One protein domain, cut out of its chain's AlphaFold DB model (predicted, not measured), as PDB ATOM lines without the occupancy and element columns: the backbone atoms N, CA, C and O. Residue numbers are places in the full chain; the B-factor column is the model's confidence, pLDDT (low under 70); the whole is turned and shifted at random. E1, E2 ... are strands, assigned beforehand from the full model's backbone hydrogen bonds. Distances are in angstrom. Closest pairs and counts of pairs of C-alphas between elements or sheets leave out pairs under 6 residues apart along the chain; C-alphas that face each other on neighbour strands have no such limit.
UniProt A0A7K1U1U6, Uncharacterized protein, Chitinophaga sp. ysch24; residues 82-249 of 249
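This is residues 82 to 249 of the 249 residues of an uncharacterized protein of Chitinophaga sp. ysch24 (UniProt A0A7K1U1U6). A long, thin sandwich of two four-stranded sheets is offset lengthwise and only partly face to face: the E2-E3 hairpin reaches one end of a rod and the E6-E7 hairpin the other. The strands of both sheets run roughly along the rod, and residues 82 to 107, with no named element, trail beside it. The printed part has 168 residues, with no named helix and eight named strands, E1 to E8 in order, and its class is all strand. The first sheet, E1 to E4, is branched at E2; the second has the order E5, E6, E7, E8, and both are antiparallel. The whole is loose, with a radius of gyration of the C-alphas of 21.5 A and spans of 79 by 24 by 19 A.

Residues 82 to 107 come first, from C-alpha 82 at (67.237, 107.790, 129.965). E1, residues 108 to 125, begins at C-alpha 108 (113.676, 106.279, 145.660) and is 56.2 A long. E2, residues 131 to 150, is the longest strand, 60.2 A. E3, residues 155 to 168, spans 34.0 A and bends by 75 degrees at residue 159. E4 is short, residues 172 to 176, 13.1 A. E5, residues 180 to 191, spans 33.0 A and bends by 54 degrees at residue 183. E6, residues 194 to 207, spans 42.8 A, and E7, residues 210 to 225, spans 49.5 A. E8, residues 237 to 248, spans 36.4 A and ends at C-alpha 248 (55.695, 112.390, 136.721).

E1, E2 and E3 form a meander, each strand the antiparallel neighbour of the one before. E1 lies on one side of E2, with N 117 and O 139 2.8 A apart, within hydrogen-bond range. E3 and E4 lie on the other side, staggered: E3 pairs over residues 139 to 150 of E2, with N 140 and O 167 at 2.7 A, and E4 over 132 to 136, with N 132 and O 176 at 2.8 A. E3 and E4 are apart. E5 to E8 form a second meander, with E5 and E8 as edge strands; N 189 and O 196 of the hairpin E5 and E6 are 2.8 A apart, N 205 and O 212 of E6 and E7 2.8 A, and N 221 and O 241 of E7 and E8 2.8 A. The two twisted sheets make a sandwich, two sheets face to face, their facing parts 9.1 A centre to centre and their strands at 15 degrees. The closest C-alphas of E3 and E5, those of Thr 166 and Ser 191, are 6.1 A apart.

The C-alphas of Asp 151 and Glu 208 are the two farthest apart, 79.4 A. The printed part has no cut and ends at the chain's last residue, Leu 249. The link from E7 to E8, 11 residues, is long; the other links between named strands are tight. Mean pLDDT of the printed part is 71.0, with 61 residues under 70, among them 82 to 106 and 121 to 131.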
ATOM      1  N   VAL A  82      65.931 107.611 130.613       49.16
ATOM      2  CA  VAL A  82      67.237 107.790 129.965       49.16
ATOM      3  C   VAL A  82      68.194 106.760 130.565       49.16
ATOM      4  O   VAL A  82      68.920 106.988 131.538       49.16
ATOM      5  N   GLN A  83      68.214 105.572 129.968       43.41
ATOM      6  CA  GLN A  83      69.336 104.661 130.153       43.41
ATOM      7  C   GLN A  83      70.535 105.244 129.403       43.41
ATOM      8  O   GLN A  83      70.811 104.905 128.258       43.41
ATOM      9  N   SER A  84      71.223 106.187 130.044       43.53
ATOM     10  CA  SER A  84      72.491 106.737 129.578       43.53
ATOM     11  C   SER A  84      73.610 105.699 129.756       43.53
ATOM     12  O   SER A  84      74.581 105.914 130.478       43.53
ATOM     13  N   SER A  85      73.531 104.566 129.067       37.34
ATOM     14  CA  SER A  85      74.683 103.675 128.939       37.34
ATOM     15  C   SER A  85      75.667 104.284 127.948       37.34
ATOM     16  O   SER A  85      75.738 103.884 126.790       37.34
ATOM     17  N   GLN A  86      76.424 105.280 128.394       39.69
ATOM     18  CA  GLN A  86      77.661 105.651 127.732       39.69
ATOM     19  C   GLN A  86      78.799 104.975 128.482       39.69
ATOM     20  O   GLN A  86      79.331 105.519 129.442       39.69
ATOM     21  N   ILE A  87      79.178 103.783 128.015       34.25
ATOM     22  CA  ILE A  87      80.539 103.279 128.201       34.25
ATOM     23  C   ILE A  87      81.419 104.223 127.376       34.25
ATOM     24  O   ILE A  87      81.693 103.968 126.206       34.25
ATOM     25  N   MET A  88      81.771 105.380 127.935       36.34
ATOM     26  CA  MET A  88      82.825 106.197 127.351       36.34
ATOM     27  C   MET A  88      84.150 105.612 127.800       36.34
ATOM     28  O   MET A  88      84.660 105.896 128.878       36.34
ATOM     29  N   GLU A  89      84.689 104.756 126.947       38.16
ATOM     30  CA  GLU A  89      86.111 104.484 126.903       38.16
ATOM     31  C   GLU A  89      86.741 105.658 126.146       38.16
ATOM     32  O   GLU A  89      86.729 105.681 124.918       38.16
ATOM     33  N   LEU A  90      87.213 106.694 126.849       37.78
ATOM     34  CA  LEU A  90      88.070 107.681 126.195       37.78
ATOM     35  C   LEU A  90      89.223 108.179 127.074       37.78
ATOM     36  O   LEU A  90      89.074 108.927 128.037       37.78
ATOM     37  N   THR A  91      90.380 107.689 126.646       40.88
ATOM     38  CA  THR A  91      91.749 108.197 126.609       40.88
ATOM     39  C   THR A  91      91.981 109.649 127.063       40.88
ATOM     40  O   THR A  91      91.666 110.589 126.345       40.88
ATOM     41  N   SER A  92      92.679 109.766 128.204       42.06
ATOM     42  CA  SER A  92      93.695 110.780 128.559       42.06
ATOM     43  C   SER A  92      93.374 112.259 128.301       42.06
ATOM     44  O   SER A  92      93.481 112.711 127.162       42.06
ATOM     45  N   VAL A  93      93.259 113.066 129.367       37.03
ATOM     46  CA  VAL A  93      93.563 114.507 129.284       37.03
ATOM     47  C   VAL A  93      94.357 114.998 130.504       37.03
ATOM     48  O   VAL A  93      94.031 114.690 131.645       37.03
ATOM     49  N   GLU A  94      95.418 115.744 130.175       39.06
ATOM     50  CA  GLU A  94      96.331 116.566 130.986       39.06
ATOM     51  C   GLU A  94      96.943 115.961 132.258       39.06
ATOM     52  O   GLU A  94      96.452 116.113 133.373       39.06
ATOM     53  N   MET A  95      98.160 115.425 132.097       40.97
ATOM     54  CA  MET A  95      99.113 115.313 133.200       40.97
ATOM     55  C   MET A  95      99.526 116.712 133.680       40.97
ATOM     56  O   MET A  95     100.480 117.297 133.158       40.97
ATOM     57  N   GLN A  96      98.892 117.224 134.728       41.16
ATOM     58  CA  GLN A  96      99.550 118.227 135.560       41.16
ATOM     59  C   GLN A  96     100.514 117.496 136.498       41.16
ATOM     60  O   GLN A  96     100.105 116.839 137.450       41.16
ATOM     61  N   ASN A  97     101.817 117.561 136.207       43.75
ATOM     62  CA  ASN A  97     102.847 117.066 137.122       43.75
ATOM     63  C   ASN A  97     102.841 117.929 138.394       43.75
ATOM     64  O   ASN A  97     103.538 118.943 138.449       43.75
ATOM     65  N   VAL A  98     102.119 117.526 139.438       44.19
ATOM     66  CA  VAL A  98     102.323 118.101 140.773       44.19
ATOM     67  C   VAL A  98     103.375 117.254 141.478       44.19
ATOM     68  O   VAL A  98     103.098 116.289 142.186       44.19
ATOM     69  N   ARG A  99     104.640 117.608 141.247       48.22
ATOM     70  CA  ARG A  99     105.801 116.974 141.880       48.22
ATOM     71  C   ARG A  99     105.794 117.278 143.387       48.22
ATOM     72  O   ARG A  99     106.373 118.274 143.814       48.22
ATOM     73  N   ARG A 100     105.154 116.448 144.215       44.38
ATOM     74  CA  ARG A 100     105.298 116.512 145.684       44.38
ATOM     75  C   ARG A 100     106.415 115.572 146.141       44.38
ATOM     76  O   ARG A 100     106.163 114.417 146.451       44.38
ATOM     77  N   GLY A 101     107.652 116.073 146.194       40.88
ATOM     78  CA  GLY A 101     108.768 115.348 146.816       40.88
ATOM     79  C   GLY A 101     110.145 115.723 146.279       40.88
ATOM     80  O   GLY A 101     110.438 115.526 145.107       40.88
ATOM     81  N   VAL A 102     110.965 116.290 147.161       41.03
ATOM     82  CA  VAL A 102     112.222 117.026 146.954       41.03
ATOM     83  C   VAL A 102     113.448 116.110 146.791       41.03
ATOM     84  O   VAL A 102     113.546 115.090 147.463       41.03
ATOM     85  N   GLY A 103     114.430 116.550 145.990       40.78
ATOM     86  CA  GLY A 103     115.842 116.162 146.117       40.78
ATOM     87  C   GLY A 103     116.481 115.619 144.838       40.78
ATOM     88  O   GLY A 103     116.151 114.530 144.384       40.78
ATOM     89  N   THR A 104     117.468 116.332 144.298       51.28
ATOM     90  CA  THR A 104     118.354 115.929 143.184       51.28
ATOM     91  C   THR A 104     119.225 114.686 143.470       51.28
ATOM     92  O   THR A 104     120.069 114.344 142.653       51.28
ATOM     93  N   LEU A 105     119.016 114.000 144.603       54.53
ATOM     94  CA  LEU A 105     119.789 112.846 145.092       54.53
ATOM     95  C   LEU A 105     118.908 111.724 145.689       54.53
ATOM     96  O   LEU A 105     119.401 110.867 146.419       54.53
ATOM     97  N   ALA A 106     117.593 111.729 145.452       65.38
ATOM     98  CA  ALA A 106     116.718 110.694 146.002       65.38
ATOM     99  C   ALA A 106     116.875 109.367 145.233       65.38
ATOM    100  O   ALA A 106     116.549 109.284 144.051       65.38
ATOM    101  N   ASN A 107     117.327 108.312 145.921       77.88
ATOM    102  CA  ASN A 107     117.452 106.955 145.360       77.88
ATOM    103  C   ASN A 107     116.106 106.225 145.229       77.88
ATOM    104  O   ASN A 107     116.037 105.150 144.640       77.88
ATOM    105  N   SER A 108     115.033 106.800 145.767       82.81
ATOM    106  CA  SER A 108     113.676 106.279 145.660       82.81
ATOM    107  C   SER A 108     112.653 107.391 145.829       82.81
ATOM    108  O   SER A 108     112.904 108.361 146.549       82.81
ATOM    109  N   GLY A 109     111.478 107.223 145.237       81.31
ATOM    110  CA  GLY A 109     110.383 108.171 145.384       81.31
ATOM    111  C   GLY A 109     109.061 107.632 144.863       81.31
ATOM    112  O   GLY A 109     108.935 106.468 144.489       81.31
ATOM    113  N   THR A 110     108.052 108.497 144.869       82.94
ATOM    114  CA  THR A 110     106.758 108.244 144.234       82.94
ATOM    115  C   THR A 110     106.422 109.430 143.348       82.94
ATOM    116  O   THR A 110     106.380 110.562 143.823       82.94
ATOM    117  N   ASP A 111     106.207 109.169 142.062       81.19
ATOM    118  CA  ASP A 111     105.665 110.164 141.139       81.19
ATOM    119  C   ASP A 111     104.135 110.057 141.166       81.19
ATOM    120  O   ASP A 111     103.595 108.956 141.059       81.19
ATOM    121  N   VAL A 112     103.446 111.187 141.337       81.62
ATOM    122  CA  VAL A 112     101.979 111.246 141.384       81.62
ATOM    123  C   VAL A 112     101.449 111.844 140.090       81.62
ATOM    124  O   VAL A 112     101.900 112.909 139.664       81.62
ATOM    125  N   TYR A 113     100.491 111.151 139.482       78.06
ATOM    126  CA  TYR A 113      99.803 111.575 138.268       78.06
ATOM    127  C   TYR A 113      98.324 111.770 138.555       78.06
ATOM    128  O   TYR A 113      97.682 110.891 139.128       78.06
ATOM    129  N   HIS A 114      97.811 112.914 138.118       80.81
ATOM    130  CA  HIS A 114      96.416 113.309 138.246       80.81
ATOM    131  C   HIS A 114      95.724 113.091 136.902       80.81
ATOM    132  O   HIS A 114      96.200 113.587 135.879       80.81
ATOM    133  N   TYR A 115      94.622 112.351 136.902       77.62
ATOM    134  CA  TYR A 115      93.836 112.071 135.705       77.62
ATOM    135  C   TYR A 115      92.445 112.650 135.868       77.62
ATOM    136  O   TYR A 115      91.696 112.194 136.727       77.62
ATOM    137  N   HIS A 116      92.100 113.625 135.035       78.50
ATOM    138  CA  HIS A 116      90.805 114.287 135.078       78.50
ATOM    139  C   HIS A 116      89.853 113.745 134.010       78.50
ATOM    140  O   HIS A 116      90.258 113.438 132.886       78.50
ATOM    141  N   ASN A 117      88.572 113.657 134.351       73.94
ATOM    142  CA  ASN A 117      87.506 113.312 133.427       73.94
ATOM    143  C   ASN A 117      86.240 114.124 133.739       73.94
ATOM    144  O   ASN A 117      85.876 114.310 134.900       73.94
ATOM    145  N   SER A 118      85.570 114.581 132.682       75.88
ATOM    146  CA  SER A 118      84.289 115.281 132.743       75.88
ATOM    147  C   SER A 118      83.325 114.621 131.770       75.88
ATOM    148  O   SER A 118      83.640 114.457 130.590       75.88
ATOM    149  N   ILE A 119      82.152 114.240 132.265       70.31
ATOM    150  CA  ILE A 119      81.087 113.657 131.458       70.31
ATOM    151  C   ILE A 119      79.858 114.534 131.544       70.31
ATOM    152  O   ILE A 119      79.424 114.917 132.627       70.31
ATOM    153  N   VAL A 120      79.251 114.764 130.384       72.12
ATOM    154  CA  VAL A 120      77.914 115.328 130.261       72.12
ATOM    155  C   VAL A 120      77.039 114.288 129.580       72.12
ATOM    156  O   VAL A 120      77.325 113.876 128.460       72.12
ATOM    157  N   SER A 121      75.968 113.869 130.244       67.81
ATOM    158  CA  SER A 121      74.914 113.080 129.609       67.81
ATOM    159  C   SER A 121      73.581 113.740 129.807       67.81
ATOM    160  O   SER A 121      73.271 114.202 130.901       67.81
ATOM    161  N   GLY A 122      72.777 113.755 128.758       67.00
ATOM    162  CA  GLY A 122      71.422 114.241 128.841       67.00
ATOM    163  C   GLY A 122      70.510 113.578 127.838       67.00
ATOM    164  O   GLY A 122      70.938 112.850 126.943       67.00
ATOM    165  N   ALA A 123      69.234 113.875 127.998       61.72
ATOM    166  CA  ALA A 123      68.222 113.605 127.004       61.72
ATOM    167  C   ALA A 123      67.475 114.884 126.678       61.72
ATOM    168  O   ALA A 123      67.229 115.720 127.548       61.72
ATOM    169  N   THR A 124      67.070 114.975 125.421       62.12
ATOM    170  CA  THR A 124      66.186 116.020 124.929       62.12
ATOM    171  C   THR A 124      64.902 115.367 124.455       62.12
ATOM    172  O   THR A 124      64.927 114.451 123.632       62.12
ATOM    173  N   VAL A 125      63.772 115.852 124.951       56.22
ATOM    174  CA  VAL A 125      62.450 115.512 124.436       56.22
ATOM    175  C   VAL A 125      62.032 116.582 123.452       56.22
ATOM    176  O   VAL A 125      61.732 117.719 123.819       56.22
ATOM    177  N   GLY A 126      62.006 116.183 122.183       50.88
ATOM    178  CA  GLY A 126      61.435 116.960 121.093       50.88
ATOM    179  C   GLY A 126      59.909 116.888 121.101       50.88
ATOM    180  O   GLY A 126      59.317 116.241 120.243       50.88
ATOM    181  N   SER A 127      59.266 117.542 122.065       50.56
ATOM    182  CA  SER A 127      57.943 118.141 121.832       50.56
ATOM    183  C   SER A 127      58.111 119.615 121.471       50.56
ATOM    184  O   SER A 127      59.225 120.140 121.498       50.56
ATOM    185  N   ALA A 128      57.001 120.289 121.152       47.59
ATOM    186  CA  ALA A 128      56.921 121.721 120.846       47.59
ATOM    187  C   ALA A 128      57.639 122.651 121.857       47.59
ATOM    188  O   ALA A 128      57.839 123.824 121.564       47.59
ATOM    189  N   TYR A 129      58.064 122.129 123.011       52.84
ATOM    190  CA  TYR A 129      58.667 122.864 124.116       52.84
ATOM    191  C   TYR A 129      60.083 122.403 124.503       52.84
ATOM    192  O   TYR A 129      60.491 122.673 125.630       52.84
ATOM    193  N   LEU A 130      60.791 121.677 123.619       56.44
ATOM    194  CA  LEU A 130      62.217 121.301 123.727       56.44
ATOM    195  C   LEU A 130      62.718 121.220 125.177       56.44
ATOM    196  O   LEU A 130      63.374 122.127 125.685       56.44
ATOM    197  N   THR A 131      62.366 120.136 125.863       63.53
ATOM    198  CA  THR A 131      62.810 119.932 127.245       63.53
ATOM    199  C   THR A 131      64.058 119.075 127.250       63.53
ATOM    200  O   THR A 131      64.028 117.953 126.747       63.53
ATOM    201  N   SER A 132      65.143 119.581 127.821       70.94
ATOM    202  CA  SER A 132      66.370 118.828 128.033       70.94
ATOM    203  C   SER A 132      66.676 118.686 129.516       70.94
ATOM    204  O   SER A 132      66.505 119.605 130.320       70.94
ATOM    205  N   ILE A 133      67.130 117.493 129.876       72.88
ATOM    206  CA  ILE A 133      67.665 117.196 131.197       72.88
ATOM    207  C   ILE A 133      69.047 116.622 130.968       72.88
ATOM    208  O   ILE A 133      69.188 115.623 130.261       72.88
ATOM    209  N   SER A 134      70.054 117.251 131.555       75.56
ATOM    210  CA  SER A 134      71.424 116.758 131.529       75.56
ATOM    211  C   SER A 134      72.029 116.712 132.918       75.56
ATOM    212  O   SER A 134      71.605 117.393 133.847       75.56
ATOM    213  N   THR A 135      73.030 115.865 133.031       75.56
ATOM    214  CA  THR A 135      73.827 115.597 134.210       75.56
ATOM    215  C   THR A 135      75.279 115.753 133.824       75.56
ATOM    216  O   THR A 135      75.739 115.111 132.877       75.56
ATOM    217  N   THR A 136      75.986 116.599 134.562       80.25
ATOM    218  CA  THR A 136      77.433 116.764 134.441       80.25
ATOM    219  C   THR A 136      78.103 116.147 135.656       80.25
ATOM    220  O   THR A 136      77.722 116.450 136.785       80.25
ATOM    221  N   TYR A 137      79.103 115.302 135.435       79.00
ATOM    222  CA  TYR A 137      79.882 114.659 136.485       79.00
ATOM    223  C   TYR A 137      81.375 114.797 136.192       79.00
ATOM    224  O   TYR A 137      81.822 114.462 135.097       79.00
ATOM    225  N   ASN A 138      82.133 115.276 137.178       83.25
ATOM    226  CA  ASN A 138      83.578 115.442 137.081       83.25
ATOM    227  C   ASN A 138      84.273 114.563 138.116       83.25
ATOM    228  O   ASN A 138      83.848 114.495 139.272       83.25
ATOM    229  N   THR A 139      85.362 113.926 137.707       82.38
ATOM    230  CA  THR A 139      86.193 113.092 138.573       82.38
ATOM    231  C   THR A 139      87.669 113.305 138.265       82.38
ATOM    232  O   THR A 139      88.054 113.547 137.121       82.38
ATOM    233  N   THR A 140      88.494 113.207 139.297       84.56
ATOM    234  CA  THR A 140      89.948 113.238 139.224       84.56
ATOM    235  C   THR A 140      90.500 112.066 140.020       84.56
ATOM    236  O   THR A 140      90.177 111.899 141.194       84.56
ATOM    237  N   VAL A 141      91.348 111.253 139.397       85.12
ATOM    238  CA  VAL A 141      91.970 110.083 140.026       85.12
ATOM    239  C   VAL A 141      93.476 110.275 140.111       85.12
ATOM    240  O   VAL A 141      94.122 110.582 139.107       85.12
ATOM    241  N   ASP A 142      94.032 110.013 141.291       85.88
ATOM    242  CA  ASP A 142      95.461 110.138 141.555       85.88
ATOM    243  C   ASP A 142      96.122 108.763 141.593       85.88
ATOM    244  O   ASP A 142      95.698 107.867 142.335       85.88
ATOM    245  N   ILE A 143      97.203 108.605 140.832       84.00
ATOM    246  CA  ILE A 143      98.008 107.383 140.809       84.00
ATOM    247  C   ILE A 143      99.434 107.693 141.227       84.00
ATOM    248  O   ILE A 143     100.104 108.539 140.636       84.00
ATOM    249  N   GLY A 144      99.908 106.957 142.227       85.25
ATOM    250  CA  GLY A 144     101.296 106.965 142.657       85.25
ATOM    251  C   GLY A 144     102.072 105.845 141.985       85.25
ATOM    252  O   GLY A 144     101.691 104.681 142.108       85.25
ATOM    253  N   TYR A 145     103.181 106.188 141.337       85.38
ATOM    254  CA  TYR A 145     104.152 105.238 140.807       85.38
ATOM    255  C   TYR A 145     105.418 105.288 141.645       85.38
ATOM    256  O   TYR A 145     106.155 106.278 141.614       85.38
ATOM    257  N   SER A 146     105.672 104.216 142.389       86.50
ATOM    258  CA  SER A 146     106.912 104.097 143.144       86.50
ATOM    259  C   SER A 146     108.064 103.800 142.193       86.50
ATOM    260  O   SER A 146     107.930 103.043 141.225       86.50
ATOM    261  N   TRP A 147     109.211 104.405 142.459       86.12
ATOM    262  CA  TRP A 147     110.418 104.185 141.685       86.12
ATOM    263  C   TRP A 147     111.634 104.133 142.592       86.12
ATOM    264  O   TRP A 147     111.684 104.771 143.645       86.12
ATOM    265  N   ILE A 148     112.629 103.386 142.136       86.44
ATOM    266  CA  ILE A 148     114.004 103.459 142.619       86.44
ATOM    267  C   ILE A 148     114.860 104.025 141.497       86.44
ATOM    268  O   ILE A 148     114.565 103.800 140.321       86.44
ATOM    269  N   SER A 149     115.887 104.792 141.835       82.75
ATOM    270  CA  SER A 149     116.819 105.253 140.819       82.75
ATOM    271  C   SER A 149     117.918 104.228 140.586       82.75
ATOM    272  O   SER A 149     118.470 103.671 141.532       82.75
ATOM    273  N   THR A 150     118.249 104.012 139.319       71.12
ATOM    274  CA  THR A 150     119.517 103.419 138.907       71.12
ATOM    275  C   THR A 150     120.434 104.541 138.416       71.12
ATOM    276  O   THR A 150     119.969 105.559 137.899       71.12
ATOM    277  N   ASP A 151     121.740 104.375 138.617       69.81
ATOM    278  CA  ASP A 151     122.776 105.308 138.154       69.81
ATOM    279  C   ASP A 151     122.718 106.706 138.810       69.81
ATOM    280  O   ASP A 151     122.555 107.721 138.139       69.81
ATOM    281  N   ASN A 152     122.870 106.780 140.141       66.00
ATOM    282  CA  ASN A 152     123.026 108.037 140.902       66.00
ATOM    283  C   ASN A 152     121.903 109.081 140.709       66.00
ATOM    284  O   ASN A 152     122.169 110.283 140.708       66.00
ATOM    285  N   GLY A 153     120.646 108.659 140.549       63.91
ATOM    286  CA  GLY A 153     119.515 109.586 140.390       63.91
ATOM    287  C   GLY A 153     119.089 109.830 138.938       63.91
ATOM    288  O   GLY A 153     118.111 110.546 138.721       63.91
ATOM    289  N   VAL A 154     119.799 109.268 137.948       67.81
ATOM    290  CA  VAL A 154     119.589 109.574 136.520       67.81
ATOM    291  C   VAL A 154     118.405 108.807 135.936       67.81
ATOM    292  O   VAL A 154     117.515 109.411 135.333       67.81
ATOM    293  N   THR A 155     118.363 107.489 136.125       78.00
ATOM    294  CA  THR A 155     117.310 106.640 135.554       78.00
ATOM    295  C   THR A 155     116.338 106.225 136.647       78.00
ATOM    296  O   THR A 155     116.756 105.862 137.744       78.00
ATOM    297  N   LYS A 156     115.031 106.270 136.368       81.12
ATOM    298  CA  LYS A 156     113.985 105.782 137.276       81.12
ATOM    299  C   LYS A 156     113.497 104.410 136.825       81.12
ATOM    300  O   LYS A 156     112.998 104.272 135.711       81.12
ATOM    301  N   ASN A 157     113.584 103.424 137.710       85.75
ATOM    302  CA  ASN A 157     112.987 102.108 137.528       85.75
ATOM    303  C   ASN A 157     111.707 102.001 138.371       85.75
ATOM    304  O   ASN A 157     111.769 101.973 139.603       85.75
ATOM    305  N   PHE A 158     110.550 101.956 137.712       85.94
ATOM    306  CA  PHE A 158     109.244 101.929 138.374       85.94
ATOM    307  C   PHE A 158     108.908 100.525 138.883       85.94
ATOM    308  O   PHE A 158     108.978  99.556 138.133       85.94
ATOM    309  N   GLN A 159     108.541 100.421 140.161       85.44
ATOM    310  CA  GLN A 159     108.367  99.139 140.858       85.44
ATOM    311  C   GLN A 159     106.896  98.793 141.071       85.44
ATOM    312  O   GLN A 159     106.485  97.655 140.861       85.44
ATOM    313  N   THR A 160     106.089  99.766 141.498       87.19
ATOM    314  CA  THR A 160     104.669  99.560 141.795       87.19
ATOM    315  C   THR A 160     103.834 100.763 141.382       87.19
ATOM    316  O   THR A 160     104.345 101.867 141.189       87.19
ATOM    317  N   LYS A 161     102.525 100.535 141.257       87.44
ATOM    318  CA  LYS A 161     101.510 101.565 141.035       87.44
ATOM    319  C   LYS A 161     100.337 101.337 141.981       87.44
ATOM    320  O   LYS A 161      99.996 100.186 142.253       87.44
ATOM    321  N   GLN A 162      99.745 102.413 142.483       89.81
ATOM    322  CA  GLN A 162      98.611 102.353 143.406       89.81
ATOM    323  C   GLN A 162      97.730 103.594 143.286       89.81
ATOM    324  O   GLN A 162      98.227 104.685 142.992       89.81
ATOM    325  N   PHE A 163      96.423 103.428 143.499       90.44
ATOM    326  CA  PHE A 163      95.517 104.568 143.594       90.44
ATOM    327  C   PHE A 163      95.788 105.262 144.923       90.44
ATOM    328  O   PHE A 163      95.802 104.614 145.969       90.44
ATOM    329  N   LEU A 164      96.032 106.567 144.879       87.38
ATOM    330  CA  LEU A 164      96.286 107.367 146.078       87.38
ATOM    331  C   LEU A 164      95.019 108.056 146.567       87.38
ATOM    332  O   LEU A 164      94.824 108.209 147.770       87.38
ATOM    333  N   GLY A 165      94.156 108.459 145.640       86.81
ATOM    334  CA  GLY A 165      92.957 109.200 145.974       86.81
ATOM    335  C   GLY A 165      92.054 109.416 144.776       86.81
ATOM    336  O   GLY A 165      92.404 109.145 143.622       86.81
ATOM    337  N   THR A 166      90.854 109.881 145.076       88.50
ATOM    338  CA  THR A 166      89.912 110.346 144.071       88.50
ATOM    339  C   THR A 166      89.158 111.534 144.621       88.50
ATOM    340  O   THR A 166      88.631 111.475 145.731       88.50
ATOM    341  N   ASP A 167      89.119 112.588 143.822       87.44
ATOM    342  CA  ASP A 167      88.257 113.733 144.036       87.44
ATOM    343  C   ASP A 167      87.153 113.695 142.981       87.44
ATOM    344  O   ASP A 167      87.418 113.470 141.803       87.44
ATOM    345  N   ALA A 168      85.908 113.870 143.397       85.62
ATOM    346  CA  ALA A 168      84.784 113.904 142.481       85.62
ATOM    347  C   ALA A 168      83.796 114.971 142.923       85.62
ATOM    348  O   ALA A 168      83.606 115.216 144.113       85.62
ATOM    349  N   THR A 169      83.139 115.594 141.955       85.31
ATOM    350  CA  THR A 169      82.067 116.546 142.234       85.31
ATOM    351  C   THR A 169      80.737 115.819 142.250       85.31
ATOM    352  O   THR A 169      80.492 114.980 141.380       85.31
ATOM    353  N   GLN A 170      79.835 116.199 143.156       84.94
ATOM    354  CA  GLN A 170      78.449 115.747 143.056       84.94
ATOM    355  C   GLN A 170      77.900 116.076 141.656       84.94
ATOM    356  O   GLN A 170      78.111 117.198 141.184       84.94
ATOM    357  N   PRO A 171      77.232 115.123 140.980       80.31
ATOM    358  CA  PRO A 171      76.646 115.377 139.676       80.31
ATOM    359  C   PRO A 171      75.736 116.599 139.711       80.31
ATOM    360  O   PRO A 171      74.879 116.721 140.584       80.31
ATOM    361  N   HIS A 172      75.894 117.492 138.747       81.31
ATOM    362  CA  HIS A 172      75.019 118.645 138.613       81.31
ATOM    363  C   HIS A 172      73.924 118.337 137.595       81.31
ATOM    364  O   HIS A 172      74.228 117.984 136.455       81.31
ATOM    365  N   ILE A 173      72.658 118.460 138.004       78.44
ATOM    366  CA  ILE A 173      71.507 118.294 137.114       78.44
ATOM    367  C   ILE A 173      71.143 119.663 136.555       78.44
ATOM    368  O   ILE A 173      70.690 120.545 137.282       78.44
ATOM    369  N   THR A 174      71.298 119.818 135.251       77.50
ATOM    370  CA  THR A 174      70.825 120.982 134.509       77.50
ATOM    371  C   THR A 174      69.520 120.629 133.816       77.50
ATOM    372  O   THR A 174      69.422 119.601 133.141       77.50
ATOM    373  N   TYR A 175      68.534 121.504 133.947       75.88
ATOM    374  CA  TYR A 175      67.245 121.374 133.286       75.88
ATOM    375  C   TYR A 175      66.962 122.617 132.462       75.88
ATOM    376  O   TYR A 175      67.122 123.738 132.944       75.88
ATOM    377  N   SER A 176      66.511 122.399 131.234       71.69
ATOM    378  CA  SER A 176      65.965 123.435 130.369       71.69
ATOM    379  C   SER A 176      64.612 122.953 129.870       71.69
ATOM    380  O   SER A 176      64.521 121.900 129.245       71.69
ATOM    381  N   GLY A 177      63.550 123.695 130.153       69.25
ATOM    382  CA  GLY A 177      62.193 123.321 129.772       69.25
ATOM    383  C   GLY A 177      61.153 124.209 130.442       69.25
ATOM    384  O   GLY A 177      61.470 125.285 130.938       69.25
ATOM    385  N   ILE A 178      59.904 123.745 130.453       67.06
ATOM    386  CA  ILE A 178      58.726 124.515 130.896       67.06
ATOM    387  C   ILE A 178      58.650 124.664 132.430       67.06
ATOM    388  O   ILE A 178      57.901 125.488 132.945       67.06
ATOM    389  N   GLY A 179      59.414 123.866 133.179       70.38
ATOM    390  CA  GLY A 179      59.415 123.868 134.642       70.38
ATOM    391  C   GLY A 179      60.653 124.468 135.296       70.38
ATOM    392  O   GLY A 179      61.540 125.026 134.655       70.38
ATOM    393  N   THR A 180      60.733 124.265 136.606       74.31
ATOM    394  CA  THR A 180      61.946 124.484 137.399       74.31
ATOM    395  C   THR A 180      62.302 123.214 138.161       74.31
ATOM    396  O   THR A 180      61.425 122.429 138.523       74.31
ATOM    397  N   ILE A 181      63.595 123.008 138.415       75.00
ATOM    398  CA  ILE A 181      64.078 122.038 139.401       75.00
ATOM    399  C   ILE A 181      64.423 122.826 140.657       75.00
ATOM    400  O   ILE A 181      65.217 123.761 140.596       75.00
ATOM    401  N   ASN A 182      63.793 122.468 141.772       66.25
ATOM    402  CA  ASN A 182      63.836 123.286 142.983       66.25
ATOM    403  C   ASN A 182      64.861 122.770 143.995       66.25
ATOM    404  O   ASN A 182      65.447 123.561 144.725       66.25
ATOM    405  N   GLU A 183      65.087 121.455 144.047       62.41
ATOM    406  CA  GLU A 183      65.961 120.829 145.042       62.41
ATOM    407  C   GLU A 183      66.603 119.570 144.455       62.41
ATOM    408  O   GLU A 183      65.902 118.745 143.868       62.41
ATOM    409  N   SER A 184      67.918 119.412 144.627       70.19
ATOM    410  CA  SER A 184      68.664 118.199 144.278       70.19
ATOM    411  C   SER A 184      69.338 117.623 145.515       70.19
ATOM    412  O   SER A 184      70.191 118.276 146.116       70.19
ATOM    413  N   PHE A 185      69.002 116.385 145.861       79.19
ATOM    414  CA  PHE A 185      69.649 115.644 146.936       79.19
ATOM    415  C   PHE A 185      70.450 114.515 146.317       79.19
ATOM    416  O   PHE A 185      69.905 113.468 145.970       79.19
ATOM    417  N   ILE A 186      71.748 114.749 146.146       84.12
ATOM    418  CA  ILE A 186      72.659 113.751 145.598       84.12
ATOM    419  C   ILE A 186      73.666 113.384 146.671       84.12
ATOM    420  O   ILE A 186      74.385 114.229 147.198       84.12
ATOM    421  N   THR A 187      73.695 112.098 146.997       87.88
ATOM    422  CA  THR A 187      74.712 111.523 147.865       87.88
ATOM    423  C   THR A 187      75.787 110.908 146.991       87.88
ATOM    424  O   THR A 187      75.490 110.251 145.993       87.88
ATOM    425  N   MET A 188      77.040 111.119 147.369       90.00
ATOM    426  CA  MET A 188      78.192 110.615 146.642       90.00
ATOM    427  C   MET A 188      79.161 109.962 147.617       90.00
ATOM    428  O   MET A 188      79.426 110.497 148.693       90.00
ATOM    429  N   TYR A 189      79.691 108.819 147.208       90.50
ATOM    430  CA  TYR A 189      80.702 108.062 147.921       90.50
ATOM    431  C   TYR A 189      81.890 107.857 146.994       90.50
ATOM    432  O   TYR A 189      81.747 107.330 145.891       90.50
ATOM    433  N   THR A 190      83.071 108.258 147.444       90.94
ATOM    434  CA  THR A 190      84.313 108.090 146.693       90.94
ATOM    435  C   THR A 190      85.300 107.245 147.481       90.94
ATOM    436  O   THR A 190      85.320 107.220 148.711       90.94
ATOM    437  N   SER A 191      86.123 106.521 146.740       90.94
ATOM    438  CA  SER A 191      87.276 105.780 147.228       90.94
ATOM    439  C   SER A 191      88.393 105.900 146.192       90.94
ATOM    440  O   SER A 191      88.166 106.352 145.070       90.94
ATOM    441  N   ALA A 192      89.616 105.520 146.546       89.19
ATOM    442  CA  ALA A 192      90.738 105.628 145.623       89.19
ATOM    443  C   ALA A 192      90.503 104.757 144.368       89.19
ATOM    444  O   ALA A 192      90.482 103.530 144.444       89.19
ATOM    445  N   GLY A 193      90.313 105.406 143.217       87.00
ATOM    446  CA  GLY A 193      90.081 104.766 141.922       87.00
ATOM    447  C   GLY A 193      88.631 104.364 141.641       87.00
ATOM    448  O   GLY A 193      88.372 103.797 140.583       87.00
ATOM    449  N   SER A 194      87.669 104.636 142.529       90.69
ATOM    450  CA  SER A 194      86.260 104.317 142.253       90.69
ATOM    451  C   SER A 194      85.277 105.127 143.088       90.69
ATOM    452  O   SER A 194      85.625 105.712 144.114       90.69
ATOM    453  N   GLY A 195      84.015 105.134 142.687       90.44
ATOM    454  CA  GLY A 195      82.969 105.739 143.492       90.44
ATOM    455  C   GLY A 195      81.597 105.603 142.873       90.44
ATOM    456  O   GLY A 195      81.421 105.086 141.767       90.44
ATOM    457  N   SER A 196      80.608 106.052 143.625       89.69
ATOM    458  CA  SER A 196      79.207 105.971 143.260       89.69
ATOM    459  C   SER A 196      78.459 107.203 143.729       89.69
ATOM    460  O   SER A 196      78.832 107.869 144.696       89.69
ATOM    461  N   TYR A 197      77.377 107.506 143.034       88.25
ATOM    462  CA  TYR A 197      76.433 108.519 143.453       88.25
ATOM    463  C   TYR A 197      75.017 108.046 143.187       88.25
ATOM    464  O   TYR A 197      74.735 107.305 142.240       88.25
ATOM    465  N   SER A 198      74.111 108.504 144.031       88.19
ATOM    466  CA  SER A 198      72.687 108.325 143.835       88.19
ATOM    467  C   SER A 198      71.939 109.490 144.448       88.19
ATOM    468  O   SER A 198      72.369 110.108 145.426       88.19
ATOM    469  N   GLY A 199      70.813 109.821 143.843       84.62
ATOM    470  CA  GLY A 199      70.020 110.931 144.310       84.62
ATOM    471  C   GLY A 199      68.785 111.156 143.479       84.62
ATOM    472  O   GLY A 199      68.518 110.469 142.487       84.62
ATOM    473  N   SER A 200      68.049 112.169 143.893       80.81
ATOM    474  CA  SER A 200      66.899 112.651 143.161       80.81
ATOM    475  C   SER A 200      66.796 114.160 143.264       80.81
ATOM    476  O   SER A 200      67.282 114.789 144.206       80.81
ATOM    477  N   CYS A 201      66.163 114.753 142.264       79.44
ATOM    478  CA  CYS A 201      65.701 116.119 142.341       79.44
ATOM    479  C   CYS A 201      64.216 116.184 142.012       79.44
ATOM    480  O   CYS A 201      63.693 115.383 141.228       79.44
ATOM    481  N   GLN A 202      63.531 117.128 142.649       79.12
ATOM    482  CA  GLN A 202      62.129 117.396 142.372       79.12
ATOM    483  C   GLN A 202      62.025 118.630 141.487       79.12
ATOM    484  O   GLN A 202      62.583 119.691 141.788       79.12
ATOM    485  N   GLY A 203      61.286 118.478 140.396       75.44
ATOM    486  CA  GLY A 203      60.874 119.582 139.556       75.44
ATOM    487  C   GLY A 203      59.376 119.815 139.619       75.44
ATOM    488  O   GLY A 203      58.597 118.933 140.001       75.44
ATOM    489  N   ALA A 204      58.979 121.027 139.254       73.31
ATOM    490  CA  ALA A 204      57.587 121.432 139.186       73.31
ATOM    491  C   ALA A 204      57.307 122.239 137.918       73.31
ATOM    492  O   ALA A 204      58.169 122.958 137.409       73.31
ATOM    493  N   VAL A 205      56.077 122.125 137.425       70.75
ATOM    494  CA  VAL A 205      55.523 122.937 136.345       70.75
ATOM    495  C   VAL A 205      54.171 123.475 136.796       70.75
ATOM    496  O   VAL A 205      53.350 122.723 137.317       70.75
ATOM    497  N   MET A 206      53.932 124.771 136.606       63.84
ATOM    498  CA  MET A 206      52.663 125.405 136.966       63.84
ATOM    499  C   MET A 206      51.716 125.437 135.769       63.84
ATOM    500  O   MET A 206      52.091 125.882 134.687       63.84
ATOM    501  N   ILE A 207      50.473 125.004 135.979       56.78
ATOM    502  CA  ILE A 207      49.426 124.949 134.955       56.78
ATOM    503  C   ILE A 207      48.155 125.545 135.531       56.78
ATOM    504  O   ILE A 207      47.559 124.961 136.427       56.78
ATOM    505  N   GLU A 208      47.759 126.728 135.054       57.25
ATOM    506  CA  GLU A 208      46.536 127.415 135.510       57.25
ATOM    507  C   GLU A 208      46.393 127.491 137.052       57.25
ATOM    508  O   GLU A 208      45.301 127.388 137.606       57.25
ATOM    509  N   GLY A 209      47.510 127.652 137.773       54.22
ATOM    510  CA  GLY A 209      47.532 127.706 139.242       54.22
ATOM    511  C   GLY A 209      47.624 126.347 139.950       54.22
ATOM    512  O   GLY A 209      47.698 126.309 141.176       54.22
ATOM    513  N   VAL A 210      47.675 125.240 139.209       52.59
ATOM    514  CA  VAL A 210      47.961 123.894 139.720       52.59
ATOM    515  C   VAL A 210      49.440 123.574 139.514       52.59
ATOM    516  O   VAL A 210      49.956 123.661 138.403       52.59
ATOM    517  N   ALA A 211      50.129 123.181 140.585       64.88
ATOM    518  CA  ALA A 211      51.502 122.697 140.511       64.88
ATOM    519  C   ALA A 211      51.515 121.203 140.159       64.88
ATOM    520  O   ALA A 211      51.011 120.379 140.923       64.88
ATOM    521  N   LEU A 212      52.111 120.851 139.024       64.69
ATOM    522  CA  LEU A 212      52.414 119.472 138.654       64.69
ATOM    523  C   LEU A 212      53.875 119.183 138.956       64.69
ATOM    524  O   LEU A 212      54.741 119.993 138.638       64.69
ATOM    525  N   SER A 213      54.162 118.031 139.555       70.50
ATOM    526  CA  SER A 213      55.518 117.689 139.977       70.50
ATOM    527  C   SER A 213      56.063 116.471 139.243       70.50
ATOM    528  O   SER A 213      55.330 115.598 138.774       70.50
ATOM    529  N   PHE A 214      57.380 116.436 139.114       70.75
ATOM    530  CA  PHE A 214      58.116 115.308 138.572       70.75
ATOM    531  C   PHE A 214      59.371 115.072 139.404       70.75
ATOM    532  O   PHE A 214      59.895 115.986 140.043       70.75
ATOM    533  N   ILE A 215      59.856 113.839 139.388       76.00
ATOM    534  CA  ILE A 215      61.137 113.474 139.987       76.00
ATOM    535  C   ILE A 215      62.095 113.092 138.876       76.00
ATOM    536  O   ILE A 215      61.740 112.333 137.970       76.00
ATOM    537  N   VAL A 216      63.324 113.582 138.990       76.44
ATOM    538  CA  VAL A 216      64.458 113.070 138.232       76.44
ATOM    539  C   VAL A 216      65.340 112.283 139.188       76.44
ATOM    540  O   VAL A 216      65.830 112.829 140.170       76.44
ATOM    541  N   ASN A 217      65.537 110.997 138.914       76.75
ATOM    542  CA  ASN A 217      66.494 110.174 139.641       76.75
ATOM    543  C   ASN A 217      67.797 110.117 138.859       76.75
ATOM    544  O   ASN A 217      67.788 109.918 137.640       76.75
ATOM    545  N   VAL A 218      68.899 110.236 139.583       78.88
ATOM    546  CA  VAL A 218      70.250 110.127 139.053       78.88
ATOM    547  C   VAL A 218      70.983 109.041 139.822       78.88
ATOM    548  O   VAL A 218      70.966 109.003 141.053       78.88
ATOM    549  N   TYR A 219      71.624 108.138 139.095       81.56
ATOM    550  CA  TYR A 219      72.510 107.145 139.678       81.56
ATOM    551  C   TYR A 219      73.706 106.926 138.776       81.56
ATOM    552  O   TYR A 219      73.601 107.017 137.552       81.56
ATOM    553  N   GLY A 220      74.846 106.628 139.377       80.88
ATOM    554  CA  GLY A 220      76.023 106.290 138.610       80.88
ATOM    555  C   GLY A 220      77.150 105.734 139.449       80.88
ATOM    556  O   GLY A 220      77.173 105.830 140.677       80.88
ATOM    557  N   THR A 221      78.079 105.115 138.745       82.69
ATOM    558  CA  THR A 221      79.302 104.532 139.279       82.69
ATOM    559  C   THR A 221      80.442 104.880 138.350       82.69
ATOM    560  O   THR A 221      80.274 104.842 137.128       82.69
ATOM    561  N   PHE A 222      81.613 105.142 138.911       84.81
ATOM    562  CA  PHE A 222      82.843 105.194 138.144       84.81
ATOM    563  C   PHE A 222      83.872 104.220 138.706       84.81
ATOM    564  O   PHE A 222      83.969 104.027 139.920       84.81
ATOM    565  N   THR A 223      84.669 103.662 137.804       86.12
ATOM    566  CA  THR A 223      85.772 102.762 138.129       86.12
ATOM    567  C   THR A 223      86.955 103.101 137.239       86.12
ATOM    568  O   THR A 223      86.831 103.114 136.016       86.12
ATOM    569  N   ALA A 224      88.104 103.360 137.850       85.38
ATOM    570  CA  ALA A 224      89.375 103.492 137.163       85.38
ATOM    571  C   ALA A 224      90.095 102.140 137.141       85.38
ATOM    572  O   ALA A 224      90.195 101.443 138.152       85.38
ATOM    573  N   VAL A 225      90.638 101.786 135.984       83.81
ATOM    574  CA  VAL A 225      91.437 100.582 135.780       83.81
ATOM    575  C   VAL A 225      92.834 101.007 135.374       83.81
ATOM    576  O   VAL A 225      93.035 101.722 134.388       83.81
ATOM    577  N   MET A 226      93.813 100.559 136.158       81.38
ATOM    578  CA  MET A 226      95.208 100.771 135.820       81.38
ATOM    579  C   MET A 226      95.633  99.824 134.696       81.38
ATOM    580  O   MET A 226      95.309  98.636 134.736       81.38
ATOM    581  N   PRO A 227      96.433 100.303 133.742       71.69
ATOM    582  CA  PRO A 227      96.994  99.462 132.693       71.69
ATOM    583  C   PRO A 227      97.974  98.454 133.294       71.69
ATOM    584  O   PRO A 227      98.595  98.731 134.315       71.69
ATOM    585  N   ALA A 228      98.148  97.285 132.675       77.00
ATOM    586  CA  ALA A 228      98.974  96.208 133.234       77.00
ATOM    587  C   ALA A 228     100.464  96.585 133.364       77.00
ATOM    588  O   ALA A 228     101.110  96.220 134.346       77.00
ATOM    589  N   ASN A 229     101.000  97.385 132.438       76.12
ATOM    590  CA  ASN A 229     102.396  97.820 132.460       76.12
ATOM    591  C   ASN A 229     102.690  98.792 133.620       76.12
ATOM    592  O   ASN A 229     101.877  99.637 133.997       76.12
ATOM    593  N   ILE A 230     103.871  98.657 134.222       73.38
ATOM    594  CA  ILE A 230     104.378  99.568 135.256       73.38
ATOM    595  C   ILE A 230     105.237 100.606 134.537       73.38
ATOM    596  O   ILE A 230     106.461 100.559 134.524       73.38
ATOM    597  N   GLN A 231     104.562 101.502 133.832       69.31
ATOM    598  CA  GLN A 231     105.160 102.714 133.291       69.31
ATOM    599  C   GLN A 231     104.435 103.903 133.917       69.31
ATOM    600  O   GLN A 231     103.288 103.744 134.320       69.31
ATOM    601  N   PRO A 232     105.063 105.080 134.018       63.78
ATOM    602  CA  PRO A 232     104.477 106.223 134.719       63.78
ATOM    603  C   PRO A 232     103.444 107.007 133.897       63.78
ATOM    604  O   PRO A 232     102.764 107.869 134.430       63.78
ATOM    605  N   ARG A 233     103.353 106.762 132.584       66.12
ATOM    606  CA  ARG A 233     102.455 107.493 131.670       66.12
ATOM    607  C   ARG A 233     101.468 106.649 130.846       66.12
ATOM    608  O   ARG A 233     101.033 107.127 129.798       66.12
ATOM    609  N   PRO A 234     101.134 105.401 131.203       65.81
ATOM    610  CA  PRO A 234     100.203 104.638 130.408       65.81
ATOM    611  C   PRO A 234      98.795 105.232 130.582       65.81
ATOM    612  O   PRO A 234      98.477 105.792 131.639       65.81
ATOM    613  N   PRO A 235      97.958 105.157 129.539       66.06
ATOM    614  CA  PRO A 235      96.577 105.595 129.636       66.06
ATOM    615  C   PRO A 235      95.855 104.760 130.694       66.06
ATOM    616  O   PRO A 235      96.063 103.548 130.788       66.06
ATOM    617  N   ILE A 236      95.012 105.410 131.488       71.06
ATOM    618  CA  ILE A 236      94.084 104.722 132.385       71.06
ATOM    619  C   ILE A 236      92.719 104.648 131.719       71.06
ATOM    620  O   ILE A 236      92.330 105.565 130.990       71.06
ATOM    621  N   THR A 237      91.984 103.583 132.006       73.31
ATOM    622  CA  THR A 237      90.590 103.469 131.582       73.31
ATOM    623  C   THR A 237      89.715 103.893 132.747       73.31
ATOM    624  O   THR A 237      89.750 103.259 133.798       73.31
ATOM    625  N   ILE A 238      88.939 104.962 132.579       70.44
ATOM    626  CA  ILE A 238      87.882 105.323 133.523       70.44
ATOM    627  C   ILE A 238      86.561 104.931 132.879       70.44
ATOM    628  O   ILE A 238      86.169 105.493 131.862       70.44
ATOM    629  N   THR A 239      85.880 103.960 133.472       71.31
ATOM    630  CA  THR A 239      84.533 103.575 133.066       71.31
ATOM    631  C   THR A 239      83.543 104.302 133.949       71.31
ATOM    632  O   THR A 239      83.580 104.150 135.169       71.31
ATOM    633  N   ILE A 240      82.638 105.058 133.337       70.25
ATOM    634  CA  ILE A 240      81.529 105.702 134.036       70.25
ATOM    635  C   ILE A 240      80.240 105.099 133.507       70.25
ATOM    636  O   ILE A 240      79.996 105.071 132.308       70.25
ATOM    637  N   THR A 241      79.425 104.590 134.418       71.69
ATOM    638  CA  THR A 241      78.059 104.168 134.127       71.69
ATOM    639  C   THR A 241      77.142 105.122 134.851       71.69
ATOM    640  O   THR A 241      77.281 105.307 136.056       71.69
ATOM    641  N   GLN A 242      76.204 105.721 134.137       73.44
ATOM    642  CA  GLN A 242      75.242 106.626 134.738       73.44
ATOM    643  C   GLN A 242      73.871 106.412 134.134       73.44
ATOM    644  O   GLN A 242      73.723 105.937 133.014       73.44
ATOM    645  N   SER A 243      72.843 106.790 134.859       70.44
ATOM    646  CA  SER A 243      71.508 106.822 134.308       70.44
ATOM    647  C   SER A 243      70.703 107.902 134.978       70.44
ATOM    648  O   SER A 243      70.886 108.256 136.146       70.44
ATOM    649  N   LEU A 244      69.820 108.432 134.154       71.12
ATOM    650  CA  LEU A 244      68.961 109.537 134.455       71.12
ATOM    651  C   LEU A 244      67.547 109.076 134.121       71.12
ATOM    652  O   LEU A 244      67.272 108.582 133.033       71.12
ATOM    653  N   SER A 245      66.616 109.195 135.046       68.94
ATOM    654  CA  SER A 245      65.220 108.876 134.744       68.94
ATOM    655  C   SER A 245      64.347 109.998 135.236       68.94
ATOM    656  O   SER A 245      64.536 110.463 136.355       68.94
ATOM    657  N   ALA A 246      63.412 110.432 134.403       69.50
ATOM    658  CA  ALA A 246      62.418 111.417 134.778       69.50
ATOM    659  C   ALA A 246      61.055 110.735 134.814       69.50
ATOM    660  O   ALA A 246      60.727 109.918 133.953       69.50
ATOM    661  N   ARG A 247      60.257 111.051 135.829       66.50
ATOM    662  CA  ARG A 247      58.906 110.514 135.963       66.50
ATOM    663  C   ARG A 247      57.987 111.554 136.584       66.50
ATOM    664  O   ARG A 247      58.379 112.233 137.531       66.50
ATOM    665  N   ALA A 248      56.766 111.647 136.072       66.19
ATOM    666  CA  ALA A 248      55.695 112.390 136.721       66.19
ATOM    667  C   ALA A 248      55.348 111.723 138.062       66.19
ATOM    668  O   ALA A 248      55.295 110.488 138.137       66.19
ATOM    669  N   LEU A 249      55.142 112.530 139.100       58.62
ATOM    670  CA  LEU A 249      54.672 112.056 140.405       58.62
ATOM    671  C   LEU A 249      53.186 111.744 140.384       58.62
ATOM    672  O   LEU A 249      52.508 112.474 139.648       58.62
TER     673      LEU A 249